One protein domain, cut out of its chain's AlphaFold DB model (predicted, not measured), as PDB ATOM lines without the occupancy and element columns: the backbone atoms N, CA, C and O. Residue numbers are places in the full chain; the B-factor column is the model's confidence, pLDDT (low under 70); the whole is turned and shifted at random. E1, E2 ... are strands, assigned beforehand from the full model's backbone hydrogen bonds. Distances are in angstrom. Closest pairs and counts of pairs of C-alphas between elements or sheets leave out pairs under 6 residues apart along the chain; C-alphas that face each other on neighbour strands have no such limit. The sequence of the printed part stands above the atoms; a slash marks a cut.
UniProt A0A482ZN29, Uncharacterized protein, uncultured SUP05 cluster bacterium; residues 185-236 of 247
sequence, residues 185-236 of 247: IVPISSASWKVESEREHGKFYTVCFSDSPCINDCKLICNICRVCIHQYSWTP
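AT A GLANCE: This is residues 185 to 236 of the 247 residues of an uncharacterized protein of uncultured SUP05 cluster bacterium (UniProt A0A482ZN29). With little regular structure, this is a small twisted sheet of four strands with a long loop, residues 210 to 231, extending from it; residues 222 to 227 stick out. The printed part has 52 residues, of which 20 are in named elements; the class is all strand, with no named helix, and E1, E2, E3, E4 form a meander, each strand the antiparallel neighbour of the one before. The whole is loose, radius of gyration of the C-alphas 12.8 A, spanning 37 by 23 by 19 A.

IN THESE COORDINATES: E1, residues 185 to 189, begins at C-alpha 185 (199.062, 211.544, 175.829) and measures 11.9 A. E2, residues 192 to 196, measures 13.3 A; E3, residues 204 to 209, 16.3 A. E4, residues 232 to 235, measures 10.7 A and ends at C-alpha 235 (190.055, 201.992, 182.244).

HOW THE PARTS SIT: Hairpin E1 and E2 has N 186 and O 194 within hydrogen-bond range, 2.9 A; hairpin E2 and E3, N 195 and O 205, 2.8 A; hairpin E3 and E4, N 208 and O 233, 2.8 A. Edge strands E1 and E4 are apart.

THE WHOLE: The printed part has no cut. The link E3 to E4, 22 residues, is long. pLDDT is under 70 at residues 213, 215 to 217 and 235 to 236.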
ATOM      1  N   ILE A 185     198.798 212.181 174.541       86.81
ATOM      2  CA  ILE A 185     199.062 211.544 175.829       86.81
ATOM      3  C   ILE A 185     199.240 212.648 176.863       86.81
ATOM      4  O   ILE A 185     200.186 213.430 176.786       86.81
ATOM      5  N   VAL A 186     198.345 212.687 177.847       88.19
ATOM      6  CA  VAL A 186     198.379 213.657 178.945       88.19
ATOM      7  C   VAL A 186     198.760 212.925 180.234       88.19
ATOM      8  O   VAL A 186     198.044 212.003 180.633       88.19
ATOM      9  N   PRO A 187     199.871 213.278 180.902       87.75
ATOM     10  CA  PRO A 187     200.230 212.663 182.176       87.75
ATOM     11  C   PRO A 187     199.207 213.038 183.258       87.75
ATOM     12  O   PRO A 187     198.831 214.201 183.387       87.75
ATOM     13  N   ILE A 188     198.760 212.047 184.032       88.19
ATOM     14  CA  ILE A 188     197.907 212.249 185.217       88.19
ATOM     15  C   ILE A 188     198.762 212.132 186.485       88.19
ATOM     16  O   ILE A 188     198.617 212.929 187.409       88.19
ATOM     17  N   SER A 189     199.660 211.145 186.534       85.44
ATOM     18  CA  SER A 189     200.609 210.936 187.632       85.44
ATOM     19  C   SER A 189     201.922 210.334 187.118       85.44
ATOM     20  O   SER A 189     202.074 210.095 185.920       85.44
ATOM     21  N   SER A 190     202.862 210.038 188.020       82.25
ATOM     22  CA  SER A 190     204.126 209.364 187.686       82.25
ATOM     23  C   SER A 190     203.947 207.970 187.069       82.25
ATOM     24  O   SER A 190     204.840 207.503 186.368       82.25
ATOM     25  N   ALA A 191     202.806 207.316 187.302       86.19
ATOM     26  CA  ALA A 191     202.510 205.976 186.801       86.19
ATOM     27  C   ALA A 191     201.173 205.903 186.043       86.19
ATOM     28  O   ALA A 191     200.646 204.809 185.838       86.19
ATOM     29  N   SER A 192     200.587 207.037 185.647       88.94
ATOM     30  CA  SER A 192     199.323 207.033 184.908       88.94
ATOM     31  C   SER A 192     199.213 208.139 183.867       88.94
ATOM     32  O   SER A 192     199.619 209.283 184.082       88.94
ATOM     33  N   TRP A 193     198.604 207.790 182.736       91.19
ATOM     34  CA  TRP A 193     198.456 208.655 181.571       91.19
ATOM     35  C   TRP A 193     197.051 208.556 180.996       91.19
ATOM     36  O   TRP A 193     196.440 207.489 180.975       91.19
ATOM     37  N   LYS A 194     196.557 209.671 180.474       89.62
ATOM     38  CA  LYS A 194     195.350 209.748 179.666       89.62
ATOM     39  C   LYS A 194     195.754 209.664 178.198       89.62
ATOM     40  O   LYS A 194     196.505 210.513 177.730       89.62
ATOM     41  N   VAL A 195     195.280 208.649 177.490       87.88
ATOM     42  CA  VAL A 195     195.642 208.365 176.095       87.88
ATOM     43  C   VAL A 195     194.393 208.474 175.230       87.88
ATOM     44  O   VAL A 195     193.376 207.847 175.535       87.88
ATOM     45  N   GLU A 196     194.445 209.282 174.174       86.62
ATOM     46  CA  GLU A 196     193.351 209.385 173.203       86.62
ATOM     47  C   GLU A 196     193.247 208.118 172.337       86.62
ATOM     48  O   GLU A 196     194.246 207.496 171.975       86.62
ATOM     49  N   SER A 197     192.018 207.719 172.016       82.19
ATOM     50  CA  SER A 197     191.729 206.609 171.114       82.19
ATOM     51  C   SER A 197     192.165 206.930 169.686       82.19
ATOM     52  O   SER A 197     191.727 207.919 169.111       82.19
ATOM     53  N   GLU A 198     192.913 206.022 169.059       77.62
ATOM     54  CA  GLU A 198     193.259 206.116 167.630       77.62
ATOM     55  C   GLU A 198     192.020 206.002 166.718       77.62
ATOM     56  O   GLU A 198     192.007 206.513 165.605       77.62
ATOM     57  N   ARG A 199     190.963 205.318 167.180       77.56
ATOM     58  CA  ARG A 199     189.763 205.031 166.371       77.56
ATOM     59  C   ARG A 199     188.625 206.029 166.567       77.56
ATOM     60  O   ARG A 199     187.763 206.139 165.706       77.56
ATOM     61  N   GLU A 200     188.582 206.688 167.722       81.19
ATOM     62  CA  GLU A 200     187.457 207.525 168.156       81.19
ATOM     63  C   GLU A 200     188.006 208.827 168.751       81.19
ATOM     64  O   GLU A 200     188.304 208.889 169.946       81.19
ATOM     65  N   HIS A 201     188.147 209.860 167.921       80.00
ATOM     66  CA  HIS A 201     188.623 211.169 168.373       80.00
ATOM     67  C   HIS A 201     187.769 211.720 169.521       80.00
ATOM     68  O   HIS A 201     186.543 211.621 169.511       80.00
ATOM     69  N   GLY A 202     188.432 212.290 170.530       78.44
ATOM     70  CA  GLY A 202     187.788 212.805 171.741       78.44
ATOM     71  C   GLY A 202     187.476 211.756 172.818       78.44
ATOM     72  O   GLY A 202     187.113 212.131 173.937       78.44
ATOM     73  N   LYS A 203     187.666 210.456 172.549       84.12
ATOM     74  CA  LYS A 203     187.573 209.403 173.570       84.12
ATOM     75  C   LYS A 203     188.933 209.130 174.187       84.12
ATOM     76  O   LYS A 203     189.908 208.881 173.485       84.12
ATOM     77  N   PHE A 204     188.978 209.101 175.512       83.88
ATOM     78  CA  PHE A 204     190.210 208.908 176.263       83.88
ATOM     79  C   PHE A 204     190.149 207.671 177.151       83.88
ATOM     80  O   PHE A 204     189.130 207.396 177.785       83.88
ATOM     81  N   TYR A 205     191.281 206.985 177.250       85.88
ATOM     82  CA  TYR A 205     191.509 205.877 178.165       85.88
ATOM     83  C   TYR A 205     192.541 206.285 179.207       85.88
ATOM     84  O   TYR A 205     193.503 206.985 178.893       85.88
ATOM     85  N   THR A 206     192.356 205.846 180.447       86.44
ATOM     86  CA  THR A 206     193.392 206.016 181.472       86.44
ATOM     87  C   THR A 206     194.227 204.755 181.504       86.44
ATOM     88  O   THR A 206     193.677 203.686 181.743       86.44
ATOM     89  N   VAL A 207     195.525 204.875 181.252       87.75
ATOM     90  CA  VAL A 207     196.503 203.789 181.313       87.75
ATOM     91  C   VAL A 207     197.314 203.938 182.593       87.75
ATOM     92  O   VAL A 207     197.833 205.018 182.866       87.75
ATOM     93  N   CYS A 208     197.448 202.860 183.356       86.81
ATOM     94  CA  CYS A 208     198.237 202.798 184.579       86.81
ATOM     95  C   CYS A 208     199.389 201.807 184.410       86.81
ATOM     96  O   CYS A 208     199.192 200.706 183.892       86.81
ATOM     97  N   PHE A 209     200.576 202.185 184.874       86.69
ATOM     98  CA  PHE A 209     201.744 201.321 184.951       86.69
ATOM     99  C   PHE A 209     201.864 200.709 186.348       86.69
ATOM    100  O   PHE A 209     201.660 201.377 187.361       86.69
ATOM    101  N   SER A 210     202.210 199.427 186.395       83.06
ATOM    102  CA  SER A 210     202.556 198.711 187.611       83.06
ATOM    103  C   SER A 210     203.983 198.200 187.499       83.06
ATOM    104  O   SER A 210     204.285 197.363 186.649       83.06
ATOM    105  N   ASP A 211     204.831 198.663 188.414       72.81
ATOM    106  CA  ASP A 211     206.213 198.197 188.560       72.81
ATOM    107  C   ASP A 211     206.303 196.848 189.300       72.81
ATOM    108  O   ASP A 211     207.379 196.354 189.629       72.81
ATOM    109  N   SER A 212     205.155 196.227 189.593       72.75
ATOM    110  CA  SER A 212     205.151 194.905 190.205       72.75
ATOM    111  C   SER A 212     205.718 193.872 189.220       72.75
ATOM    112  O   SER A 212     205.317 193.843 188.048       72.75
ATOM    113  N   PRO A 213     206.653 193.010 189.660       65.94
ATOM    114  CA  PRO A 213     207.181 191.966 188.802       65.94
ATOM    115  C   PRO A 213     206.031 191.056 188.374       65.94
ATOM    116  O   PRO A 213     205.250 190.575 189.197       65.94
ATOM    117  N   CYS A 214     205.920 190.818 187.067       71.56
ATOM    118  CA  CYS A 214     204.928 189.885 186.558       71.56
ATOM    119  C   CYS A 214     205.188 188.508 187.177       71.56
ATOM    120  O   CYS A 214     206.289 187.968 187.068       71.56
ATOM    121  N   ILE A 215     204.156 187.933 187.792       65.19
ATOM    122  CA  ILE A 215     204.219 186.616 188.424       65.19
ATOM    123  C   ILE A 215     204.715 185.589 187.383       65.19
ATOM    124  O   ILE A 215     204.123 185.464 186.309       65.19
ATOM    125  N   ASN A 216     205.788 184.861 187.719       58.03
ATOM    126  CA  ASN A 216     206.355 183.713 186.993       58.03
ATOM    127  C   ASN A 216     206.889 183.973 185.566       58.03
ATOM    128  O   ASN A 216     206.195 183.664 184.595       58.03
ATOM    129  N   ASP A 217     208.141 184.440 185.428       67.88
ATOM    130  CA  ASP A 217     208.947 184.409 184.183       67.88
ATOM    131  C   ASP A 217     208.141 184.613 182.891       67.88
ATOM    132  O   ASP A 217     208.149 183.789 181.961       67.88
ATOM    133  N   CYS A 218     207.379 185.708 182.858       77.56
ATOM    134  CA  CYS A 218     206.361 185.913 181.843       77.56
ATOM    135  C   CYS A 218     206.953 185.837 180.431       77.56
ATOM    136  O   CYS A 218     207.892 186.548 180.092       77.56
ATOM    137  N   LYS A 219     206.373 185.003 179.564       78.56
ATOM    138  CA  LYS A 219     206.799 184.890 178.156       78.56
ATOM    139  C   LYS A 219     206.048 185.847 177.218       78.56
ATOM    140  O   LYS A 219     206.247 185.798 176.009       78.56
ATOM    141  N   LEU A 220     205.180 186.706 177.759       84.50
ATOM    142  CA  LEU A 220     204.435 187.735 177.018       84.50
ATOM    143  C   LEU A 220     205.161 189.081 177.095       84.50
ATOM    144  O   LEU A 220     204.611 190.089 177.541       84.50
ATOM    145  N   ILE A 221     206.428 189.054 176.693       85.19
ATOM    146  CA  ILE A 221     207.324 190.204 176.667       85.19
ATOM    147  C   ILE A 221     207.616 190.549 175.206       85.19
ATOM    148  O   ILE A 221     207.739 189.657 174.363       85.19
ATOM    149  N   CYS A 222     207.712 191.838 174.892       85.88
ATOM    150  CA  CYS A 222     208.183 192.267 173.582       85.88
ATOM    151  C   CYS A 222     209.676 191.952 173.421       85.88
ATOM    152  O   CYS A 222     210.491 192.320 174.264       85.88
ATOM    153  N   ASN A 223     210.061 191.333 172.306       82.94
ATOM    154  CA  ASN A 223     211.468 191.016 172.042       82.94
ATOM    155  C   ASN A 223     212.328 192.265 171.777       82.94
ATOM    156  O   ASN A 223     213.545 192.185 171.916       82.94
ATOM    157  N   ILE A 224     211.707 193.393 171.411       85.94
ATOM    158  CA  ILE A 224     212.392 194.647 171.070       85.94
ATOM    159  C   ILE A 224     212.539 195.521 172.318       85.94
ATOM    160  O   ILE A 224     213.650 195.739 172.784       85.94
ATOM    161  N   CYS A 225     211.428 195.977 172.909       86.81
ATOM    162  CA  CYS A 225     211.463 196.888 174.062       86.81
ATOM    163  C   CYS A 225     211.521 196.195 175.430       86.81
ATOM    164  O   CYS A 225     211.594 196.877 176.444       86.81
ATOM    165  N   ARG A 226     211.455 194.856 175.486       86.44
ATOM    166  CA  ARG A 226     211.469 194.058 176.731       86.44
ATOM    167  C   ARG A 226     210.357 194.384 177.738       86.44
ATOM    168  O   ARG A 226     210.376 193.875 178.853       86.44
ATOM    169  N   VAL A 227     209.336 195.122 177.309       85.69
ATOM    170  CA  VAL A 227     208.144 195.427 178.104       85.69
ATOM    171  C   VAL A 227     207.201 194.226 178.152       85.69
ATOM    172  O   VAL A 227     206.919 193.597 177.125       85.69
ATOM    173  N   CYS A 228     206.685 193.924 179.344       86.56
ATOM    174  CA  CYS A 228     205.642 192.927 179.543       86.56
ATOM    175  C   CYS A 228     204.256 193.563 179.405       86.56
ATOM    176  O   CYS A 228     203.971 194.600 179.999       86.56
ATOM    177  N   ILE A 229     203.345 192.894 178.692       84.06
ATOM    178  CA  ILE A 229     201.975 193.403 178.513       84.06
ATOM    179  C   ILE A 229     201.195 193.547 179.830       84.06
ATOM    180  O   ILE A 229     200.238 194.306 179.881       84.06
ATOM    181  N   HIS A 230     201.580 192.814 180.880       83.25
ATOM    182  CA  HIS A 230     200.894 192.842 182.174       83.25
ATOM    183  C   HIS A 230     201.316 194.017 183.063       83.25
ATOM    184  O   HIS A 230     200.675 194.250 184.081       83.25
ATOM    185  N   GLN A 231     202.364 194.759 182.689       85.00
ATOM    186  CA  GLN A 231     202.796 195.954 183.421       85.00
ATOM    187  C   GLN A 231     201.859 197.147 183.201       85.00
ATOM    188  O   GLN A 231     201.958 198.132 183.923       85.00
ATOM    189  N   TYR A 232     200.948 197.073 182.227       84.75
ATOM    190  CA  TYR A 232     200.021 198.152 181.903       84.75
ATOM    191  C   TYR A 232     198.571 197.680 182.028       84.75
ATOM    192  O   TYR A 232     198.207 196.605 181.553       84.75
ATOM    193  N   SER A 233     197.727 198.507 182.639       80.88
ATOM    194  CA  SER A 233     196.273 198.326 182.712       80.88
ATOM    195  C   SER A 233     195.565 199.579 182.200       80.88
ATOM    196  O   SER A 233     196.153 200.657 182.212       80.88
ATOM    197  N   TRP A 234     194.323 199.463 181.717       74.06
ATOM    198  CA  TRP A 234     193.549 200.623 181.266       74.06
ATOM    199  C   TRP A 234     192.092 200.609 181.754       74.06
ATOM    200  O   TRP A 234     191.513 199.544 181.967       74.06
ATOM    201  N   THR A 235     191.484 201.789 181.914       68.44
ATOM    202  CA  THR A 235     190.055 201.992 182.244       68.44
ATOM    203  C   THR A 235     189.332 202.775 181.124       68.44
ATOM    204  O   THR A 235     189.989 203.580 180.456       68.44
ATOM    205  N   PRO A 236     188.025 202.524 180.833       47.25
ATOM    206  CA  PRO A 236     186.950 202.083 181.729       47.25
ATOM    207  C   PRO A 236     186.596 200.592 181.582       47.25
ATOM    208  O   PRO A 236     185.485 200.227 181.218       47.25
TER     209      PRO A 236